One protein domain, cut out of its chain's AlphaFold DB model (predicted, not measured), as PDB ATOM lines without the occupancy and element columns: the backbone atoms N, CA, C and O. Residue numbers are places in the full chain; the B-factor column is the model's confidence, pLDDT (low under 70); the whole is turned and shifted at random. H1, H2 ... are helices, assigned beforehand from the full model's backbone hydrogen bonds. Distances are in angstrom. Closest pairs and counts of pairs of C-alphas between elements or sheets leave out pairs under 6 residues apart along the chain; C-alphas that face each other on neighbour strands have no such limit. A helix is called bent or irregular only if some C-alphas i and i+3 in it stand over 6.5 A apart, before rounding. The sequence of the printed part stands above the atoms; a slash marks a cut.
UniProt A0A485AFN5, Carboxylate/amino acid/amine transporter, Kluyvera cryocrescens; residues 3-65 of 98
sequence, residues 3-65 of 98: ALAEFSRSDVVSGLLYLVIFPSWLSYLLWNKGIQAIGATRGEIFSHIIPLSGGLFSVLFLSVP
ATOM      1  N   ALA A   3     217.204 152.550 239.897       62.59
ATOM      2  CA  ALA A   3     217.837 151.717 240.924       62.59
ATOM      3  C   ALA A   3     218.021 152.393 242.300       62.59
ATOM      4  O   ALA A   3     218.017 151.700 243.306       62.59
ATOM      5  N   LEU A   4     218.179 153.721 242.376       61.44
ATOM      6  CA  LEU A   4     218.482 154.401 243.650       61.44
ATOM      7  C   LEU A   4     217.234 154.759 244.469       61.44
ATOM      8  O   LEU A   4     217.286 154.768 245.696       61.44
ATOM      9  N   ALA A   5     216.103 155.012 243.803       62.53
ATOM     10  CA  ALA A   5     214.847 155.356 244.472       62.53
ATOM     11  C   ALA A   5     214.272 154.174 245.271       62.53
ATOM     12  O   ALA A   5     213.646 154.377 246.309       62.53
ATOM     13  N   GLU A   6     214.543 152.939 244.839       65.31
ATOM     14  CA  GLU A   6     214.114 151.732 245.547       65.31
ATOM     15  C   GLU A   6     214.796 151.539 246.904       65.31
ATOM     16  O   GLU A   6     214.166 151.010 247.815       65.31
ATOM     17  N   PHE A   7     216.036 152.006 247.078       65.31
ATOM     18  CA  PHE A   7     216.731 151.946 248.371       65.31
ATOM     19  C   PHE A   7     216.221 152.984 249.373       65.31
ATOM     20  O   PHE A   7     216.426 152.820 250.570       65.31
ATOM     21  N   SER A   8     215.538 154.036 248.906       71.19
ATOM     22  CA  SER A   8     214.926 155.052 249.775       71.19
ATOM     23  C   SER A   8     213.604 154.588 250.397       71.19
ATOM     24  O   SER A   8     212.997 155.327 251.176       71.19
ATOM     25  N   ARG A   9     213.136 153.385 250.048       80.81
ATOM     26  CA  ARG A   9     211.979 152.752 250.671       80.81
ATOM     27  C   ARG A   9     212.255 152.503 252.156       80.81
ATOM     28  O   ARG A   9     213.255 151.884 252.521       80.81
ATOM     29  N   SER A  10     211.383 153.013 253.023       83.19
ATOM     30  CA  SER A  10     211.562 152.961 254.480       83.19
ATOM     31  C   SER A  10     211.598 151.527 255.019       83.19
ATOM     32  O   SER A  10     212.332 151.252 255.968       83.19
ATOM     33  N   ASP A  11     210.885 150.599 254.379       86.81
ATOM     34  CA  ASP A  11     210.942 149.150 254.604       86.81
ATOM     35  C   ASP A  11     212.348 148.580 254.374       86.81
ATOM     36  O   ASP A  11     212.868 147.841 255.210       86.81
ATOM     37  N   VAL A  12     213.004 148.975 253.284       88.00
ATOM     38  CA  VAL A  12     214.354 148.500 252.953       88.00
ATOM     39  C   VAL A  12     215.375 149.063 253.936       88.00
ATOM     40  O   VAL A  12     216.199 148.316 254.461       88.00
ATOM     41  N   VAL A  13     215.302 150.363 254.237       89.19
ATOM     42  CA  VAL A  13     216.228 151.022 255.172       89.19
ATOM     43  C   VAL A  13     216.106 150.442 256.581       89.19
ATOM     44  O   VAL A  13     217.118 150.158 257.224       89.19
ATOM     45  N   SER A  14     214.881 150.229 257.064       90.31
ATOM     46  CA  SER A  14     214.643 149.647 258.390       90.31
ATOM     47  C   SER A  14     215.086 148.182 258.471       90.31
ATOM     48  O   SER A  14     215.746 147.806 259.441       90.31
ATOM     49  N   GLY A  15     214.822 147.375 257.438       91.50
ATOM     50  CA  GLY A  15     215.328 146.002 257.346       91.50
ATOM     51  C   GLY A  15     216.857 145.935 257.312       91.50
ATOM     52  O   GLY A  15     217.462 145.126 258.016       91.50
ATOM     53  N   LEU A  16     217.501 146.833 256.561       91.69
ATOM     54  CA  LEU A  16     218.958 146.932 256.505       91.69
ATOM     55  C   LEU A  16     219.547 147.296 257.874       91.69
ATOM     56  O   LEU A  16     220.469 146.631 258.341       91.69
ATOM     57  N   LEU A  17     218.986 148.308 258.545       93.56
ATOM     58  CA  LEU A  17     219.393 148.697 259.897       93.56
ATOM     59  C   LEU A  17     219.263 147.530 260.877       93.56
ATOM     60  O   LEU A  17     220.187 147.270 261.647       93.56
ATOM     61  N   TYR A  18     218.155 146.788 260.814       93.12
ATOM     62  CA  TYR A  18     217.950 145.608 261.646       93.12
ATOM     63  C   TYR A  18     219.043 144.550 261.423       93.12
ATOM     64  O   TYR A  18     219.645 144.079 262.391       93.12
ATOM     65  N   LEU A  19     219.360 144.221 260.164       93.62
ATOM     66  CA  LEU A  19     220.397 143.240 259.814       93.62
ATOM     67  C   LEU A  19     221.815 143.692 260.201       93.62
ATOM     68  O   LEU A  19     222.658 142.882 260.596       93.62
ATOM     69  N   VAL A  20     222.102 144.987 260.114       95.00
ATOM     70  CA  VAL A  20     223.408 145.524 260.515       95.00
ATOM     71  C   VAL A  20     223.569 145.479 262.036       95.00
ATOM     72  O   VAL A  20     224.626 145.095 262.537       95.00
ATOM     73  N   ILE A  21     222.529 145.832 262.790       95.69
ATOM     74  CA  ILE A  21     222.624 145.944 264.248       95.69
ATOM     75  C   ILE A  21     222.617 144.565 264.912       95.69
ATOM     76  O   ILE A  21     223.495 144.272 265.722       95.69
ATOM     77  N   PHE A  22     221.644 143.712 264.588       94.56
ATOM     78  CA  PHE A  22     221.400 142.485 265.351       94.56
ATOM     79  C   PHE A  22     222.277 141.303 264.904       94.56
ATOM     80  O   PHE A  22     223.171 140.917 265.664       94.56
ATOM     81  N   PRO A  23     222.077 140.707 263.710       90.50
ATOM     82  CA  PRO A  23     222.818 139.513 263.315       90.50
ATOM     83  C   PRO A  23     224.273 139.809 262.944       90.50
ATOM     84  O   PRO A  23     225.078 138.883 262.930       90.50
ATOM     85  N   SER A  24     224.618 141.072 262.677       93.88
ATOM     86  CA  SER A  24     225.999 141.470 262.409       93.88
ATOM     87  C   SER A  24     226.659 142.003 263.680       93.88
ATOM     88  O   SER A  24     227.326 141.251 264.387       93.88
ATOM     89  N   TRP A  25     226.464 143.281 264.016       96.06
ATOM     90  CA  TRP A  25     227.231 143.940 265.077       96.06
ATOM     91  C   TRP A  25     227.086 143.260 266.444       96.06
ATOM     92  O   TRP A  25     228.079 142.867 267.060       96.06
ATOM     93  N   LEU A  26     225.850 143.089 266.917       96.06
ATOM     94  CA  LEU A  26     225.581 142.545 268.244       96.06
ATOM     95  C   LEU A  26     225.994 141.071 268.343       96.06
ATOM     96  O   LEU A  26     226.661 140.689 269.303       96.06
ATOM     97  N   SER A  27     225.662 140.263 267.333       92.88
ATOM     98  CA  SER A  27     226.057 138.851 267.265       92.88
ATOM     99  C   SER A  27     227.574 138.670 267.355       92.88
ATOM    100  O   SER A  27     228.050 137.907 268.195       92.88
ATOM    101  N   TYR A  28     228.354 139.430 266.572       92.50
ATOM    102  CA  TYR A  28     229.817 139.358 266.622       92.50
ATOM    103  C   TYR A  28     230.375 139.775 267.984       92.50
ATOM    104  O   TYR A  28     231.303 139.140 268.488       92.50
ATOM    105  N   LEU A  29     229.812 140.815 268.611       95.12
ATOM    106  CA  LEU A  29     230.225 141.222 269.954       95.12
ATOM    107  C   LEU A  29     229.962 140.125 270.989       95.12
ATOM    108  O   LEU A  29     230.855 139.817 271.781       95.12
ATOM    109  N   LEU A  30     228.769 139.525 270.975       93.75
ATOM    110  CA  LEU A  30     228.403 138.442 271.889       93.75
ATOM    111  C   LEU A  30     229.249 137.191 271.641       93.75
ATOM    112  O   LEU A  30     229.708 136.582 272.603       93.75
ATOM    113  N   TRP A  31     229.506 136.846 270.379       91.38
ATOM    114  CA  TRP A  31     230.370 135.728 270.014       91.38
ATOM    115  C   TRP A  31     231.790 135.937 270.535       91.38
ATOM    116  O   TRP A  31     232.308 135.100 271.270       91.38
ATOM    117  N   ASN A  32     232.396 137.091 270.253       92.25
ATOM    118  CA  ASN A  32     233.748 137.404 270.710       92.25
ATOM    119  C   ASN A  32     233.847 137.434 272.242       92.25
ATOM    120  O   ASN A  32     234.809 136.914 272.807       92.25
ATOM    121  N   LYS A  33     232.847 138.002 272.926       93.38
ATOM    122  CA  LYS A  33     232.751 137.995 274.395       93.38
ATOM    123  C   LYS A  33     232.592 136.580 274.953       93.38
ATOM    124  O   LYS A  33     233.258 136.239 275.926       93.38
ATOM    125  N   GLY A  34     231.753 135.757 274.327       90.94
ATOM    126  CA  GLY A  34     231.557 134.356 274.688       90.94
ATOM    127  C   GLY A  34     232.851 133.565 274.543       90.94
ATOM    128  O   GLY A  34     233.307 132.957 275.505       90.94
ATOM    129  N   ILE A  35     233.509 133.659 273.388       92.94
ATOM    130  CA  ILE A  35     234.796 133.011 273.116       92.94
ATOM    131  C   ILE A  35     235.871 133.444 274.118       92.94
ATOM    132  O   ILE A  35     236.637 132.600 274.576       92.94
ATOM    133  N   GLN A  36     235.913 134.719 274.515       92.94
ATOM    134  CA  GLN A  36     236.827 135.181 275.567       92.94
ATOM    135  C   GLN A  36     236.528 134.551 276.938       92.94
ATOM    136  O   GLN A  36     237.459 134.287 277.691       92.94
ATOM    137  N   ALA A  37     235.259 134.284 277.260       91.94
ATOM    138  CA  ALA A  37     234.857 133.699 278.540       91.94
ATOM    139  C   ALA A  37     235.052 132.171 278.612       91.94
ATOM    140  O   ALA A  37     235.469 131.661 279.650       91.94
ATOM    141  N   ILE A  38     234.744 131.433 277.537       90.00
ATOM    142  CA  ILE A  38     234.776 129.954 277.521       90.00
ATOM    143  C   ILE A  38     235.949 129.352 276.733       90.00
ATOM    144  O   ILE A  38     236.189 128.145 276.817       90.00
ATOM    145  N   GLY A  39     236.688 130.174 275.988       87.62
ATOM    146  CA  GLY A  39     237.771 129.767 275.096       87.62
ATOM    147  C   GLY A  39     237.285 129.312 273.713       87.62
ATOM    148  O   GLY A  39     236.211 128.724 273.564       87.62
ATOM    149  N   ALA A  40     238.120 129.536 272.690       85.00
ATOM    150  CA  ALA A  40     237.802 129.235 271.289       85.00
ATOM    151  C   ALA A  40     237.424 127.763 271.058       85.00
ATOM    152  O   ALA A  40     236.417 127.474 270.421       85.00
ATOM    153  N   THR A  41     238.163 126.828 271.662       83.69
ATOM    154  CA  THR A  41     237.932 125.385 271.501       83.69
ATOM    155  C   THR A  41     236.534 124.948 271.940       83.69
ATOM    156  O   THR A  41     235.938 124.081 271.308       83.69
ATOM    157  N   ARG A  42     235.997 125.531 273.021       80.19
ATOM    158  CA  ARG A  42     234.644 125.211 273.500       80.19
ATOM    159  C   ARG A  42     233.572 125.955 272.705       80.19
ATOM    160  O   ARG A  42     232.504 125.397 272.482       80.19
ATOM    161  N   GLY A  43     233.858 127.175 272.253       85.38
ATOM    162  CA  GLY A  43     232.938 127.958 271.429       85.38
ATOM    163  C   GLY A  43     232.662 127.346 270.056       85.38
ATOM    164  O   GLY A  43     231.510 127.307 269.639       85.38
ATOM    165  N   GLU A  44     233.668 126.762 269.399       85.12
ATOM    166  CA  GLU A  44     233.512 126.107 268.086       85.12
ATOM    167  C   GLU A  44     232.498 124.948 268.079       85.12
ATOM    168  O   GLU A  44     231.903 124.623 267.050       85.12
ATOM    169  N   ILE A  45     232.234 124.331 269.234       83.69
ATOM    170  CA  ILE A  45     231.196 123.300 269.356       83.69
ATOM    171  C   ILE A  45     229.809 123.906 269.076       83.69
ATOM    172  O   ILE A  45     228.990 123.276 268.410       83.69
ATOM    173  N   PHE A  46     229.558 125.156 269.484       84.38
ATOM    174  CA  PHE A  46     228.291 125.850 269.222       84.38
ATOM    175  C   PHE A  46     228.099 126.193 267.741       84.38
ATOM    176  O   PHE A  46     226.962 126.218 267.274       84.38
ATOM    177  N   SER A  47     229.177 126.358 266.967       84.88
ATOM    178  CA  SER A  47     229.094 126.549 265.510       84.88
ATOM    179  C   SER A  47     228.401 125.370 264.815       84.88
ATOM    180  O   SER A  47     227.708 125.552 263.818       84.88
ATOM    181  N   HIS A  48     228.508 124.160 265.374       81.06
ATOM    182  CA  HIS A  48     227.842 122.965 264.848       81.06
ATOM    183  C   HIS A  48     226.322 122.958 265.108       81.06
ATOM    184  O   HIS A  48     225.589 122.233 264.438       81.06
ATOM    185  N   ILE A  49     225.819 123.798 266.022       87.31
ATOM    186  CA  ILE A  49     224.377 123.980 266.270       87.31
ATOM    187  C   ILE A  49     223.731 124.832 265.163       87.31
ATOM    188  O   ILE A  49     222.533 124.709 264.912       87.31
ATOM    189  N   ILE A  50     224.508 125.647 264.440       84.69
ATOM    190  CA  ILE A  50     224.018 126.480 263.330       84.69
ATOM    191  C   ILE A  50     223.350 125.625 262.234       84.69
ATOM    192  O   ILE A  50     222.168 125.840 261.964       84.69
ATOM    193  N   PRO A  51     224.016 124.617 261.628       78.31
ATOM    194  CA  PRO A  51     223.369 123.770 260.625       78.31
ATOM    195  C   PRO A  51     222.234 122.919 261.206       78.31
ATOM    196  O   PRO A  51     221.236 122.701 260.524       78.31
ATOM    197  N   LEU A  52     222.343 122.470 262.464       79.62
ATOM    198  CA  LEU A  52     221.296 121.683 263.121       79.62
ATOM    199  C   LEU A  52     220.007 122.493 263.309       79.62
ATOM    200  O   LEU A  52     218.926 122.016 262.974       79.62
ATOM    201  N   SER A  53     220.117 123.723 263.811       79.81
ATOM    202  CA  SER A  53     218.978 124.634 263.976       79.81
ATOM    203  C   SER A  53     218.408 125.080 262.630       79.81
ATOM    204  O   SER A  53     217.191 125.123 262.485       79.81
ATOM    205  N   GLY A  54     219.252 125.306 261.616       81.06
ATOM    206  CA  GLY A  54     218.812 125.553 260.241       81.06
ATOM    207  C   GLY A  54     218.003 124.389 259.659       81.06
ATOM    208  O   GLY A  54     216.919 124.604 259.118       81.06
ATOM    209  N   GLY A  55     218.476 123.151 259.828       74.81
ATOM    210  CA  GLY A  55     217.741 121.949 259.426       74.81
ATOM    211  C   GLY A  55     216.428 121.780 260.193       74.81
ATOM    212  O   GLY A  55     215.383 121.551 259.590       74.81
ATOM    213  N   LEU A  56     216.456 121.967 261.515       78.31
ATOM    214  CA  LEU A  56     215.276 121.870 262.374       78.31
ATOM    215  C   LEU A  56     214.211 122.915 262.007       78.31
ATOM    216  O   LEU A  56     213.044 122.567 261.835       78.31
ATOM    217  N   PHE A  57     214.600 124.182 261.831       76.75
ATOM    218  CA  PHE A  57     213.681 125.242 261.411       76.75
ATOM    219  C   PHE A  57     213.184 125.055 259.979       76.75
ATOM    220  O   PHE A  57     212.022 125.358 259.713       76.75
ATOM    221  N   SER A  58     213.999 124.492 259.082       72.62
ATOM    222  CA  SER A  58     213.544 124.094 257.748       72.62
ATOM    223  C   SER A  58     212.426 123.054 257.828       72.62
ATOM    224  O   SER A  58     211.452 123.166 257.099       72.62
ATOM    225  N   VAL A  59     212.515 122.061 258.712       67.62
ATOM    226  CA  VAL A  59     211.446 121.057 258.862       67.62
ATOM    227  C   VAL A  59     210.194 121.661 259.513       67.62
ATOM    228  O   VAL A  59     209.081 121.346 259.103       67.62
ATOM    229  N   LEU A  60     210.364 122.548 260.500       72.50
ATOM    230  CA  LEU A  60     209.261 123.170 261.246       72.50
ATOM    231  C   LEU A  60     208.467 124.207 260.439       72.50
ATOM    232  O   LEU A  60     207.239 124.186 260.459       72.50
ATOM    233  N   PHE A  61     209.142 125.134 259.756       67.19
ATOM    234  CA  PHE A  61     208.481 126.249 259.066       67.19
ATOM    235  C   PHE A  61     208.111 125.925 257.623       67.19
ATOM    236  O   PHE A  61     207.115 126.434 257.108       67.19
ATOM    237  N   LEU A  62     208.896 125.083 256.953       64.38
ATOM    238  CA  LEU A  62     208.755 124.816 255.526       64.38
ATOM    239  C   LEU A  62     207.741 123.686 255.272       64.38
ATOM    240  O   LEU A  62     208.029 122.765 254.516       64.38
ATOM    241  N   SER A  63     206.545 123.762 255.877       57.38
ATOM    242  CA  SER A  63     205.395 122.867 255.625       57.38
ATOM    243  C   SER A  63     204.890 122.985 254.171       57.38
ATOM    244  O   SER A  63     203.791 123.467 253.903       57.38
ATOM    245  N   VAL A  64     205.732 122.615 253.204       50.34
ATOM    246  CA  VAL A  64     205.560 122.885 251.775       50.34
ATOM    247  C   VAL A  64     204.655 121.828 251.146       50.34
ATOM    248  O   VAL A  64     204.965 120.637 251.232       50.34
ATOM    249  N   PRO A  65     203.594 122.228 250.419       57.50
ATOM    250  CA  PRO A  65     202.984 121.364 249.421       57.50
ATOM    251  C   PRO A  65     204.007 121.127 248.299       57.50
ATOM    252  O   PRO A  65     204.414 122.050 247.592       57.50
TER     253      PRO A  65
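AT A GLANCE: This is residues 3 to 65 of the 98 residues of the protein "Carboxylate/amino acid/amine transporter" of Kluyvera cryocrescens (UniProt A0A485AFN5). Picture an open, flat V: one long helix, H2, bent but running nearly straight, makes one limb, and H3 followed end to end by H4 makes the other, folding back from a corner at Gly 39. The space between H2a and H4 is empty, and the short helix H1 sits at the end of H2 away from that corner. The printed part has 63 residues with four named helices, in the order H1, H2, H3, H4, and no named strand; its class is all helix. It is extended, with a radius of gyration of the C-alphas of 16.9 A and spans of 46 by 38 by 15 A.

HOW THE PARTS SIT: Begin at H1, residues 5 to 8, which is close but not clearly touching H2a, residues 10 to 20; their closest C-alphas, those of Phe 7 and Val 13, are 6.9 A apart. H2, residues 10 to 38, was assigned as one helix by its hydrogen bonds but is bent: C-alphas 20 and 23 are 6.7 A apart. Beyond the bend you reach the arm H2b, residues 23 to 38, at a shallow tilt of 14 degrees to H2a; the two arms are near each other. Next comes H3, residues 40 to 47. H2b and H3 only just touch, with 3 pairs of C-alphas within 8 A, and only at the corner by their link. H2b does so with residues 34 to 35 alone, and the closest C-alphas, those of Ile 35 and Gly 43, are 5.6 A apart. They run opposite ways at a steep tilt of 43 degrees. H4, residues 49 to 61, meets H3 only through their link and is apart from H1, H2a and H2b. In the backbone, H2a and H4 have every O i to N i+4 pair within hydrogen-bond range, H2b has 11 of 12, H3 has 1 of 4 beside 4 of 5 O i to N i+3 pairs, and H1 is too short for an O i to N i+4 pair.

IN THESE COORDINATES: Find C-alpha 5 at (214.847, 155.356, 244.472), where H1 begins; it covers 5.3 A to C-alpha 8. H2a runs 15.2 A from C-alpha 10 to C-alpha 20, and H2b runs 20.9 A from C-alpha 23 to C-alpha 38 at (234.776, 129.954, 277.521). H3 covers 10.8 A from C-alpha 40 to C-alpha 47. H4 runs 17.6 A from C-alpha 49 to C-alpha 61 at (208.481, 126.249, 259.066).

THE WHOLE: Look at Ala 5 and Thr 41 for the two C-alphas farthest apart, 46.5 A. The printed part, residues 3 to 65, has no cut, and its three links between helices are tight. Residues 45 to 65 stand free. The mean pLDDT of the printed part is 82.7; residues 3 to 7, residue 59 and residues 61 to 65 are under 70.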